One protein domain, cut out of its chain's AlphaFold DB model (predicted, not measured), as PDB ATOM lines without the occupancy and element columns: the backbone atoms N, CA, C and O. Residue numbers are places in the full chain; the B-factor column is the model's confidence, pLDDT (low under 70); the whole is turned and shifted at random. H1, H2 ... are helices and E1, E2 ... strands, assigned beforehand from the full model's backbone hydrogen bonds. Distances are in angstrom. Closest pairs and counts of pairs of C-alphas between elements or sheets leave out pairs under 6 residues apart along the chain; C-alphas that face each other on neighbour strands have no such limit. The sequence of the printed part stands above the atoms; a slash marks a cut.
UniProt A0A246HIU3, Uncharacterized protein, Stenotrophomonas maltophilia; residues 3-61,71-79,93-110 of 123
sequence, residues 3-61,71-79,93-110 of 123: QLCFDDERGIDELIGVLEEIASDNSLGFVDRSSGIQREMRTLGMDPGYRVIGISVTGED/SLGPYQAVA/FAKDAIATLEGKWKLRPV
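Overview. This is residues 3 to 61, 71 to 79 and 93 to 110 of the 123 residues of an uncharacterized protein of Stenotrophomonas maltophilia (UniProt A0A246HIU3). Helix H1 runs past two small separate sheets: the two-stranded sheet of E2 and E3 packs on its residues 15 to 24, while the three-stranded sheet of E4, E1 and E5 is only grazed by its residues 11 to 15. H3 grazes the three-stranded sheet too, with residues 98 to 102; H2 lies beyond E2, far from the other helices, and residues 44 to 53 fold back from it to E3. The printed part has 86 residues, with three named helices and five named strands in the order E1 H1 E2 H2 E3 E4 H3 E5; the class is mixed, helices and strands. Both sheets, ordered E4 - E1 - E5 and E2 - E3, are antiparallel. The whole is compact, with a radius of gyration of the C-alphas of 13.6 A and spans of 38 by 30 by 22 A.

Along the chain. E1, residues 3 to 5, is 6.9 A long and begins at C-alpha 3 (24.650, -45.069, 32.269). H1, residues 10 to 25, the longest helix, measures 22.6 A and ends at C-alpha 25 (22.511, -56.862, 13.596). E2, residues 29 to 32, is 10.3 A long, and H2, residues 34 to 43, is 14.3 A long. E3, residues 54 to 58, measures 13.1 A; E4, residues 76 to 79, measures 10.1 A. H3, residues 93 to 102, is 14.2 A long. E5, residues 107 to 109, is 6.6 A long and ends at C-alpha 109 (29.463, -48.222, 34.826).

Arrangement. E1 is the inner strand between the edge strands E4 and E5. N 4 and O 77 are 2.8 A apart across E4 and E1, and N 3 and O 108 are 2.8 A apart across E1 and E5, both within hydrogen-bond range. In the other sheet, N 31 of E2 and O 56 of E3 are within range at 2.9 A. The closest C-alphas of H1 and E3 are those of Ala 23 and Val 57, 5.8 A apart. H1, with residues 18 to 22 alone, only just touches H3, with 3 pairs of C-alphas within 8 A; the closest are those of Ile 22 and Ala 97, at 6.6 A. They run opposite ways at a shallow tilt of 32 degrees. H2 touches no helix; its closest C-alpha to E3 is that of Ser 34, 4.9 A from that of Gly 54. In H1, H2 and H3 every O i to N i+4 pair is within hydrogen-bond range.

Size, cuts and confidence. The two farthest C-alphas, those of Gly 45 and Asp 96, are 38.6 A apart. Residues 62 to 70 and 80 to 92 are not printed; the C-alpha gaps are 29.7 A from 61 to 71 and 13.5 A from 79 to 93. Of the links that are printed whole, H2 to E3 is short and the others are tight. The mean pLDDT of the printed part is 94.9, and no printed residue is under 70.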
ATOM      1  N   GLN A   3      25.355 -46.334  32.369       95.38
ATOM      2  CA  GLN A   3      24.650 -45.069  32.269       95.38
ATOM      3  C   GLN A   3      25.282 -44.215  31.173       95.38
ATOM      4  O   GLN A   3      26.507 -44.121  31.076       95.38
ATOM      5  N   LEU A   4      24.431 -43.618  30.351       95.69
ATOM      6  CA  LEU A   4      24.777 -42.776  29.218       95.69
ATOM      7  C   LEU A   4      24.458 -41.323  29.574       95.69
ATOM      8  O   LEU A   4      23.400 -41.063  30.148       95.69
ATOM      9  N   CYS A   5      25.355 -40.399  29.231       94.38
ATOM     10  CA  CYS A   5      25.050 -38.967  29.175       94.38
ATOM     11  C   CYS A   5      24.954 -38.541  27.710       94.38
ATOM     12  O   CYS A   5      25.784 -38.946  26.893       94.38
ATOM     13  N   PHE A   6      23.995 -37.674  27.421       93.62
ATOM     14  CA  PHE A   6      23.818 -37.021  26.133       93.62
ATOM     15  C   PHE A   6      24.175 -35.539  26.249       93.62
ATOM     16  O   PHE A   6      24.084 -34.965  27.337       93.62
ATOM     17  N   ASP A   7      24.586 -34.942  25.132       90.62
ATOM     18  CA  ASP A   7      24.898 -33.509  25.055       90.62
ATOM     19  C   ASP A   7      23.649 -32.644  24.824       90.62
ATOM     20  O   ASP A   7      23.673 -31.439  25.089       90.62
ATOM     21  N   ASP A   8      22.580 -33.248  24.291       90.06
ATOM     22  CA  ASP A   8      21.279 -32.622  24.074       90.06
ATOM     23  C   ASP A   8      20.149 -33.666  23.935       90.06
ATOM     24  O   ASP A   8      20.376 -34.879  23.986       90.06
ATOM     25  N   GLU A   9      18.907 -33.191  23.771       82.25
ATOM     26  CA  GLU A   9      17.703 -34.038  23.712       82.25
ATOM     27  C   GLU A   9      17.700 -35.023  22.529       82.25
ATOM     28  O   GLU A   9      17.027 -36.056  22.602       82.25
ATOM     29  N   ARG A  10      18.467 -34.760  21.460       91.31
ATOM     30  CA  ARG A  10      18.566 -35.663  20.300       91.31
ATOM     31  C   ARG A  10      19.282 -36.959  20.653       91.31
ATOM     32  O   ARG A  10      19.048 -37.961  19.988       91.31
ATOM     33  N   GLY A  11      20.082 -36.978  21.723       93.25
ATOM     34  CA  GLY A  11      20.754 -38.193  22.182       93.25
ATOM     35  C   GLY A  11      19.787 -39.334  22.508       93.25
ATOM     36  O   GLY A  11      20.143 -40.498  22.356       93.25
ATOM     37  N   ILE A  12      18.538 -39.024  22.873       93.50
ATOM     38  CA  ILE A  12      17.490 -40.037  23.060       93.50
ATOM     39  C   ILE A  12      17.067 -40.669  21.730       93.50
ATOM     40  O   ILE A  12      16.928 -41.889  21.658       93.50
ATOM     41  N   ASP A  13      16.869 -39.868  20.682       94.56
ATOM     42  CA  ASP A  13      16.523 -40.381  19.350       94.56
ATOM     43  C   ASP A  13      17.684 -41.170  18.741       94.56
ATOM     44  O   ASP A  13      17.484 -42.234  18.160       94.56
ATOM     45  N   GLU A  14      18.912 -40.694  18.938       96.38
ATOM     46  CA  GLU A  14      20.113 -41.418  18.528       96.38
ATOM     47  C   GLU A  14      20.266 -42.744  19.281       96.38
ATOM     48  O   GLU A  14      20.607 -43.753  18.663       96.38
ATOM     49  N   LEU A  15      19.983 -42.776  20.590       96.81
ATOM     50  CA  LEU A  15      19.983 -44.016  21.366       96.81
ATOM     51  C   LEU A  15      18.946 -45.005  20.828       96.81
ATOM     52  O   LEU A  15      19.268 -46.179  20.682       96.81
ATOM     53  N   ILE A  16      17.729 -44.551  20.516       96.62
ATOM     54  CA  ILE A  16      16.694 -45.407  19.916       96.62
ATOM     55  C   ILE A  16      17.215 -46.045  18.627       96.62
ATOM     56  O   ILE A  16      17.190 -47.268  18.518       96.62
ATOM     57  N   GLY A  17      17.760 -45.245  17.705       97.38
ATOM     58  CA  GLY A  17      18.289 -45.755  16.437       97.38
ATOM     59  C   GLY A  17      19.438 -46.753  16.620       97.38
ATOM     60  O   GLY A  17      19.495 -47.762  15.928       97.38
ATOM     61  N   VAL A  18      20.321 -46.526  17.597       97.56
ATOM     62  CA  VAL A  18      21.403 -47.474  17.922       97.56
ATOM     63  C   VAL A  18      20.861 -48.784  18.492       97.56
ATOM     64  O   VAL A  18      21.388 -49.850  18.192       97.56
ATOM     65  N   LEU A  19      19.811 -48.738  19.311       98.00
ATOM     66  CA  LEU A  19      19.189 -49.952  19.844       98.00
ATOM     67  C   LEU A  19      18.438 -50.734  18.758       98.00
ATOM     68  O   LEU A  19      18.447 -51.962  18.795       98.00
ATOM     69  N   GLU A  20      17.826 -50.048  17.792       98.00
ATOM     70  CA  GLU A  20      17.251 -50.675  16.595       98.00
ATOM     71  C   GLU A  20      18.333 -51.354  15.740       98.00
ATOM     72  O   GLU A  20      18.145 -52.490  15.309       98.00
ATOM     73  N   GLU A  21      19.483 -50.699  15.547       97.25
ATOM     74  CA  GLU A  21      20.644 -51.257  14.836       97.25
ATOM     75  C   GLU A  21      21.187 -52.502  15.551       97.25
ATOM     76  O   GLU A  21      21.280 -53.565  14.941       97.25
ATOM     77  N   ILE A  22      21.419 -52.425  16.868       97.00
ATOM     78  CA  ILE A  22      21.846 -53.576  17.683       97.00
ATOM     79  C   ILE A  22      20.844 -54.730  17.565       97.00
ATOM     80  O   ILE A  22      21.255 -55.885  17.440       97.00
ATOM     81  N   ALA A  23      19.541 -54.443  17.606       97.44
ATOM     82  CA  ALA A  23      18.516 -55.466  17.449       97.44
ATOM     83  C   ALA A  23      18.596 -56.131  16.067       97.44
ATOM     84  O   ALA A  23      18.617 -57.356  15.979       97.44
ATOM     85  N   SER A  24      18.698 -55.331  15.003       96.88
ATOM     86  CA  SER A  24      18.807 -55.810  13.624       96.88
ATOM     87  C   SER A  24      20.052 -56.677  13.412       96.88
ATOM     88  O   SER A  24      19.938 -57.806  12.933       96.88
ATOM     89  N   ASP A  25      21.225 -56.190  13.816       95.44
ATOM     90  CA  ASP A  25      22.511 -56.862  13.596       95.44
ATOM     91  C   ASP A  25      22.612 -58.204  14.328       95.44
ATOM     92  O   ASP A  25      23.274 -59.131  13.860       95.44
ATOM     93  N   ASN A  26      21.907 -58.332  15.453       94.12
ATOM     94  CA  ASN A  26      21.890 -59.542  16.272       94.12
ATOM     95  C   ASN A  26      20.631 -60.399  16.061       94.12
ATOM     96  O   ASN A  26      20.447 -61.391  16.762       94.12
ATOM     97  N   SER A  27      19.761 -60.046  15.103       94.94
ATOM     98  CA  SER A  27      18.477 -60.729  14.858       94.94
ATOM     99  C   SER A  27      17.589 -60.842  16.110       94.94
ATOM    100  O   SER A  27      16.932 -61.857  16.338       94.94
ATOM    101  N   LEU A  28      17.571 -59.793  16.934       96.81
ATOM    102  CA  LEU A  28      16.787 -59.699  18.166       96.81
ATOM    103  C   LEU A  28      15.506 -58.888  17.937       96.81
ATOM    104  O   LEU A  28      15.424 -58.032  17.055       96.81
ATOM    105  N   GLY A  29      14.491 -59.124  18.768       97.94
ATOM    106  CA  GLY A  29      13.270 -58.325  18.754       97.94
ATOM    107  C   GLY A  29      13.500 -56.940  19.353       97.94
ATOM    108  O   GLY A  29      14.159 -56.823  20.383       97.94
ATOM    109  N   PHE A  30      12.913 -55.904  18.751       98.25
ATOM    110  CA  PHE A  30      12.923 -54.528  19.255       98.25
ATOM    111  C   PHE A  30      11.516 -54.102  19.685       98.25
ATOM    112  O   PHE A  30      10.553 -54.255  18.930       98.25
ATOM    113  N   VAL A  31      11.386 -53.546  20.890       97.94
ATOM    114  CA  VAL A  31      10.120 -53.009  21.403       97.94
ATOM    115  C   VAL A  31      10.352 -51.659  22.070       97.94
ATOM    116  O   VAL A  31      11.051 -51.566  23.080       97.94
ATOM    117  N   ASP A  32       9.681 -50.629  21.558       97.50
ATOM    118  CA  ASP A  32       9.600 -49.308  22.177       97.50
ATOM    119  C   ASP A  32       8.252 -49.127  22.900       97.50
ATOM    120  O   ASP A  32       7.185 -49.070  22.281       97.50
ATOM    121  N   ARG A  33       8.285 -49.019  24.236       96.75
ATOM    122  CA  ARG A  33       7.104 -48.763  25.084       96.75
ATOM    123  C   ARG A  33       7.021 -47.323  25.592       96.75
ATOM    124  O   ARG A  33       6.140 -47.017  26.400       96.75
ATOM    125  N   SER A  34       7.884 -46.430  25.113       96.12
ATOM    126  CA  SER A  34       8.043 -45.056  25.607       96.12
ATOM    127  C   SER A  34       6.727 -44.275  25.625       96.12
ATOM    128  O   SER A  34       6.371 -43.658  26.628       96.12
ATOM    129  N   SER A  35       5.937 -44.359  24.549       95.06
ATOM    130  CA  SER A  35       4.649 -43.654  24.451       95.06
ATOM    131  C   SER A  35       3.609 -44.138  25.472       95.06
ATOM    132  O   SER A  35       2.838 -43.332  26.006       95.06
ATOM    133  N   GLY A  36       3.596 -45.442  25.765       96.00
ATOM    134  CA  GLY A  36       2.734 -46.047  26.778       96.00
ATOM    135  C   GLY A  36       3.130 -45.595  28.179       96.00
ATOM    136  O   GLY A  36       2.289 -45.076  28.911       96.00
ATOM    137  N   ILE A  37       4.425 -45.678  28.496       94.62
ATOM    138  CA  ILE A  37       4.977 -45.245  29.786       94.62
ATOM    139  C   ILE A  37       4.684 -43.758  30.020       94.62
ATOM    140  O   ILE A  37       4.161 -43.392  31.069       94.62
ATOM    141  N   GLN A  38       4.933 -42.889  29.034       94.81
ATOM    142  CA  GLN A  38       4.647 -41.456  29.164       94.81
ATOM    143  C   GLN A  38       3.165 -41.194  29.472       94.81
ATOM    144  O   GLN A  38       2.833 -40.349  30.306       94.81
ATOM    145  N   ARG A  39       2.257 -41.913  28.802       95.88
ATOM    146  CA  ARG A  39       0.813 -41.780  29.029       95.88
ATOM    147  C   ARG A  39       0.420 -42.219  30.438       95.88
ATOM    148  O   ARG A  39      -0.370 -41.529  31.083       95.88
ATOM    149  N   GLU A  40       0.953 -43.342  30.906       95.50
ATOM    150  CA  GLU A  40       0.709 -43.852  32.257       95.50
ATOM    151  C   GLU A  40       1.203 -42.857  33.312       95.50
ATOM    152  O   GLU A  40       0.438 -42.471  34.195       95.50
ATOM    153  N   MET A  41       2.422 -42.333  33.155       94.06
ATOM    154  CA  MET A  41       2.990 -41.329  34.061       94.06
ATOM    155  C   MET A  41       2.138 -40.055  34.125       94.06
ATOM    156  O   MET A  41       1.863 -39.556  35.216       94.06
ATOM    157  N   ARG A  42       1.645 -39.561  32.980       94.31
ATOM    158  CA  ARG A  42       0.703 -38.426  32.936       94.31
ATOM    159  C   ARG A  42      -0.595 -38.716  33.671       94.31
ATOM    160  O   ARG A  42      -1.056 -37.886  34.446       94.31
ATOM    161  N   THR A  43      -1.167 -39.892  33.435       96.62
ATOM    162  CA  THR A  43      -2.433 -40.308  34.054       96.62
ATOM    163  C   THR A  43      -2.308 -40.391  35.574       96.62
ATOM    164  O   THR A  43      -3.236 -40.026  36.288       96.62
ATOM    165  N   LEU A  44      -1.144 -40.813  36.069       95.81
ATOM    166  CA  LEU A  44      -0.854 -40.919  37.497       95.81
ATOM    167  C   LEU A  44      -0.383 -39.595  38.131       95.81
ATOM    168  O   LEU A  44      -0.091 -39.572  39.324       95.81
ATOM    169  N   GLY A  45      -0.289 -38.498  37.368       95.25
ATOM    170  CA  GLY A  45       0.217 -37.215  37.871       95.25
ATOM    171  C   GLY A  45       1.710 -37.232  38.220       95.25
ATOM    172  O   GLY A  45       2.164 -36.413  39.013       95.25
ATOM    173  N   MET A  46       2.467 -38.165  37.641       94.44
ATOM    174  CA  MET A  46       3.902 -38.358  37.874       94.44
ATOM    175  C   MET A  46       4.758 -37.966  36.661       94.44
ATOM    176  O   MET A  46       5.932 -38.320  36.620       94.44
ATOM    177  N   ASP A  47       4.195 -37.278  35.657       92.69
ATOM    178  CA  ASP A  47       4.954 -36.859  34.470       92.69
ATOM    179  C   ASP A  47       6.198 -36.060  34.903       92.69
ATOM    180  O   ASP A  47       6.060 -35.001  35.522       92.69
ATOM    181  N   PRO A  48       7.413 -36.554  34.605       91.44
ATOM    182  CA  PRO A  48       8.629 -35.920  35.083       91.44
ATOM    183  C   PRO A  48       8.997 -34.652  34.292       91.44
ATOM    184  O   PRO A  48      10.014 -34.027  34.591       91.44
ATOM    185  N   GLY A  49       8.196 -34.259  33.295       92.50
ATOM    186  CA  GLY A  49       8.390 -33.038  32.512       92.50
ATOM    187  C   GLY A  49       9.410 -33.175  31.381       92.50
ATOM    188  O   GLY A  49       9.807 -32.171  30.798       92.50
ATOM    189  N   TYR A  50       9.834 -34.398  31.063       92.88
ATOM    190  CA  TYR A  50      10.701 -34.724  29.931       92.88
ATOM    191  C   TYR A  50      10.235 -36.020  29.261       92.88
ATOM    192  O   TYR A  50       9.425 -36.764  29.821       92.88
ATOM    193  N   ARG A  51      10.742 -36.294  28.052       92.62
ATOM    194  CA  ARG A  51      10.443 -37.527  27.314       92.62
ATOM    195  C   ARG A  51      10.996 -38.741  28.057       92.62
ATOM    196  O   ARG A  51      12.210 -38.906  28.159       92.62
ATOM    197  N   VAL A  52      10.106 -39.604  28.533       95.00
ATOM    198  CA  VAL A  52      10.466 -40.889  29.129       95.00
ATOM    199  C   VAL A  52      10.636 -41.933  28.034       95.00
ATOM    200  O   VAL A  52       9.781 -42.052  27.156       95.00
ATOM    201  N   ILE A  53      11.715 -42.710  28.119       96.25
ATOM    202  CA  ILE A  53      11.946 -43.879  27.278       96.25
ATOM    203  C   ILE A  53      11.932 -45.182  28.071       96.25
ATOM    204  O   ILE A  53      12.345 -45.233  29.234       96.25
ATOM    205  N   GLY A  54      11.458 -46.235  27.411       97.12
ATOM    206  CA  GLY A  54      11.513 -47.611  27.889       97.12
ATOM    207  C   GLY A  54      11.536 -48.562  26.703       97.12
ATOM    208  O   GLY A  54      10.499 -48.819  26.092       97.12
ATOM    209  N   ILE A  55      12.732 -49.040  26.380       98.19
ATOM    210  CA  ILE A  55      13.037 -49.804  25.171       98.19
ATOM    211  C   ILE A  55      13.624 -51.148  25.584       98.19
ATOM    212  O   ILE A  55      14.424 -51.211  26.521       98.19
ATOM    213  N   SER A  56      13.257 -52.211  24.877       97.75
ATOM    214  CA  SER A  56      13.840 -53.540  25.047       97.75
ATOM    215  C   SER A  56      14.253 -54.139  23.708       97.75
ATOM    216  O   SER A  56      13.459 -54.175  22.769       97.75
ATOM    217  N   VAL A  57      15.474 -54.659  23.675       98.00
ATOM    218  CA  VAL A  57      16.040 -55.521  22.641       98.00
ATOM    219  C   VAL A  57      16.161 -56.916  23.246       98.00
ATOM    220  O   VAL A  57      16.810 -57.069  24.283       98.00
ATOM    221  N   THR A  58      15.487 -57.926  22.702       97.25
ATOM    222  CA  THR A  58      15.391 -59.242  23.363       97.25
ATOM    223  C   THR A  58      15.327 -60.390  22.360       97.25
ATOM    224  O   THR A  58      14.567 -60.333  21.394       97.25
ATOM    225  N   GLY A  59      16.128 -61.428  22.600       95.19
ATOM    226  CA  GLY A  59      16.121 -62.695  21.870       95.19
ATOM    227  C   GLY A  59      15.169 -63.722  22.482       95.19
ATOM    228  O   GLY A  59      14.739 -63.596  23.630       95.19
ATOM    229  N   GLU A  60      14.842 -64.766  21.720       93.00
ATOM    230  CA  GLU A  60      13.942 -65.842  22.170       93.00
ATOM    231  C   GLU A  60      14.501 -66.641  23.358       93.00
ATOM    232  O   GLU A  60      13.743 -67.179  24.165       93.00
ATOM    233  N   ASP A  61      15.825 -66.691  23.494       92.69
ATOM    234  CA  ASP A  61      16.551 -67.347  24.583       92.69
ATOM    235  C   ASP A  61      16.688 -66.472  25.845       92.69
ATOM    236  O   ASP A  61      17.323 -66.882  26.822       92.69
ATOM    237  N   SER A  71      13.338 -41.227  36.096       88.69
ATOM    238  CA  SER A  71      14.005 -40.569  37.239       88.69
ATOM    239  C   SER A  71      15.438 -40.059  37.013       88.69
ATOM    240  O   SER A  71      15.987 -39.403  37.897       88.69
ATOM    241  N   LEU A  72      16.029 -40.272  35.832       93.38
ATOM    242  CA  LEU A  72      17.398 -39.844  35.534       93.38
ATOM    243  C   LEU A  72      17.436 -38.433  34.928       93.38
ATOM    244  O   LEU A  72      18.243 -37.605  35.343       93.38
ATOM    245  N   GLY A  73      16.527 -38.114  34.006       92.69
ATOM    246  CA  GLY A  73      16.443 -36.803  33.349       92.69
ATOM    247  C   GLY A  73      16.397 -36.888  31.817       92.69
ATOM    248  O   GLY A  73      16.454 -37.987  31.268       92.69
ATOM    249  N   PRO A  74      16.319 -35.738  31.118       93.75
ATOM    250  CA  PRO A  74      16.174 -35.705  29.657       93.75
ATOM    251  C   PRO A  74      17.431 -36.170  28.909       93.75
ATOM    252  O   PRO A  74      17.345 -36.669  27.795       93.75
ATOM    253  N   TYR A  75      18.593 -36.018  29.542       94.75
ATOM    254  CA  TYR A  75      19.904 -36.074  28.888       94.75
ATOM    255  C   TYR A  75      20.734 -37.270  29.330       94.75
ATOM    256  O   TYR A  75      21.962 -37.244  29.332       94.75
ATOM    257  N   GLN A  76      20.063 -38.308  29.809       94.75
ATOM    258  CA  GLN A  76      20.727 -39.503  30.286       94.75
ATOM    259  C   GLN A  76      19.791 -40.690  30.244       94.75
ATOM    260  O   GLN A  76      18.585 -40.544  30.401       94.75
ATOM    261  N   ALA A  77      20.366 -41.867  30.075       96.56
ATOM    262  CA  ALA A  77      19.654 -43.132  30.130       96.56
ATOM    263  C   ALA A  77      20.517 -44.168  30.848       96.56
ATOM    264  O   ALA A  77      21.732 -44.018  30.955       96.56
ATOM    265  N   VAL A  78      19.894 -45.230  31.335       96.56
ATOM    266  CA  VAL A  78      20.576 -46.443  31.772       96.56
ATOM    267  C   VAL A  78      20.262 -47.556  30.789       96.56
ATOM    268  O   VAL A  78      19.121 -47.694  30.359       96.56
ATOM    269  N   ALA A  79      21.275 -48.346  30.464       96.94
ATOM    270  CA  ALA A  79      21.190 -49.565  29.687       96.94
ATOM    271  C   ALA A  79      21.563 -50.767  30.572       96.94
ATOM    272  O   ALA A  79      22.588 -50.773  31.266       96.94
ATOM    273  N   PHE A  93      27.534 -60.869  23.168       96.31
ATOM    274  CA  PHE A  93      26.517 -59.871  22.832       96.31
ATOM    275  C   PHE A  93      26.657 -58.600  23.679       96.31
ATOM    276  O   PHE A  93      26.639 -57.487  23.151       96.31
ATOM    277  N   ALA A  94      26.819 -58.747  24.999       96.44
ATOM    278  CA  ALA A  94      26.976 -57.601  25.881       96.44
ATOM    279  C   ALA A  94      28.228 -56.790  25.523       96.44
ATOM    280  O   ALA A  94      28.146 -55.571  25.435       96.44
ATOM    281  N   LYS A  95      29.376 -57.435  25.280       96.00
ATOM    282  CA  LYS A  95      30.611 -56.737  24.882       96.00
ATOM    283  C   LYS A  95      30.441 -55.964  23.577       96.00
ATOM    284  O   LYS A  95      30.837 -54.800  23.528       96.00
ATOM    285  N   ASP A  96      29.819 -56.569  22.573       95.69
ATOM    286  CA  ASP A  96      29.623 -55.942  21.265       95.69
ATOM    287  C   ASP A  96      28.668 -54.746  21.359       95.69
ATOM    288  O   ASP A  96      28.989 -53.646  20.908       95.69
ATOM    289  N   ALA A  97      27.537 -54.907  22.049       97.06
ATOM    290  CA  ALA A  97      26.602 -53.812  22.294       97.06
ATOM    291  C   ALA A  97      27.247 -52.663  23.092       97.06
ATOM    292  O   ALA A  97      27.000 -51.493  22.801       97.06
ATOM    293  N   ILE A  98      28.094 -52.970  24.081       96.62
ATOM    294  CA  ILE A  98      28.847 -51.957  24.832       96.62
ATOM    295  C   ILE A  98      29.794 -51.201  23.905       96.62
ATOM    296  O   ILE A  98      29.780 -49.972  23.927       96.62
ATOM    297  N   ALA A  99      30.554 -51.900  23.062       95.94
ATOM    298  CA  ALA A  99      31.470 -51.270  22.116       95.94
ATOM    299  C   ALA A  99      30.738 -50.326  21.144       95.94
ATOM    300  O   ALA A  99      31.196 -49.205  20.910       95.94
ATOM    301  N   THR A 100      29.565 -50.726  20.640       95.94
ATOM    302  CA  THR A 100      28.715 -49.871  19.795       95.94
ATOM    303  C   THR A 100      28.283 -48.595  20.524       95.94
ATOM    304  O   THR A 100      28.359 -47.499  19.965       95.94
ATOM    305  N   LEU A 101      27.875 -48.707  21.792       96.12
ATOM    306  CA  LEU A 101      27.474 -47.559  22.613       96.12
ATOM    307  C   LEU A 101      28.665 -46.638  22.951       96.12
ATOM    308  O   LEU A 101      28.528 -45.414  22.892       96.12
ATOM    309  N   GLU A 102      29.835 -47.202  23.267       95.06
ATOM    310  CA  GLU A 102      31.071 -46.452  23.547       95.06
ATOM    311  C   GLU A 102      31.576 -45.670  22.330       95.06
ATOM    312  O   GLU A 102      32.200 -44.621  22.486       95.06
ATOM    313  N   GLY A 103      31.261 -46.132  21.116       93.88
ATOM    314  CA  GLY A 103      31.572 -45.420  19.878       93.88
ATOM    315  C   GLY A 103      30.871 -44.062  19.739       93.88
ATOM    316  O   GLY A 103      31.307 -43.237  18.936       93.88
ATOM    317  N   LYS A 104      29.805 -43.810  20.513       92.81
ATOM    318  CA  LYS A 104      29.005 -42.574  20.445       92.81
ATOM    319  C   LYS A 104      28.984 -41.780  21.743       92.81
ATOM    320  O   LYS A 104      29.021 -40.553  21.695       92.81
ATOM    321  N   TRP A 105      28.936 -42.452  22.892       93.94
ATOM    322  CA  TRP A 105      28.773 -41.788  24.183       93.94
ATOM    323  C   TRP A 105      29.809 -42.237  25.197       93.94
ATOM    324  O   TRP A 105      30.263 -43.378  25.222       93.94
ATOM    325  N   LYS A 106      30.122 -41.335  26.129       89.06
ATOM    326  CA  LYS A 106      30.892 -41.694  27.315       89.06
ATOM    327  C   LYS A 106      30.014 -42.506  28.263       89.06
ATOM    328  O   LYS A 106      29.127 -41.955  28.918       89.06
ATOM    329  N   LEU A 107      30.304 -43.797  28.379       92.50
ATOM    330  CA  LEU A 107      29.585 -44.687  29.283       92.50
ATOM    331  C   LEU A 107      30.136 -44.583  30.708       92.50
ATOM    332  O   LEU A 107      31.341 -44.437  30.932       92.50
ATOM    333  N   ARG A 108      29.243 -44.667  31.695       92.94
ATOM    334  CA  ARG A 108      29.603 -44.795  33.110       92.94
ATOM    335  C   ARG A 108      29.078 -46.123  33.654       92.94
ATOM    336  O   ARG A 108      27.872 -46.360  33.585       92.94
ATOM    337  N   PRO A 109      29.934 -46.992  34.212       92.94
ATOM    338  CA  PRO A 109      29.463 -48.222  34.826       92.94
ATOM    339  C   PRO A 109      28.608 -47.916  36.055       92.94
ATOM    340  O   PRO A 109      28.981 -47.101  36.899       92.94
ATOM    341  N   VAL A 110      27.470 -48.598  36.162       91.44
ATOM    342  CA  VAL A 110      26.665 -48.611  37.387       91.44
ATOM    343  C   VAL A 110      27.167 -49.764  38.250       91.44
ATOM    344  O   VAL A 110      27.297 -50.890  37.763       91.44
TER     345      VAL A 110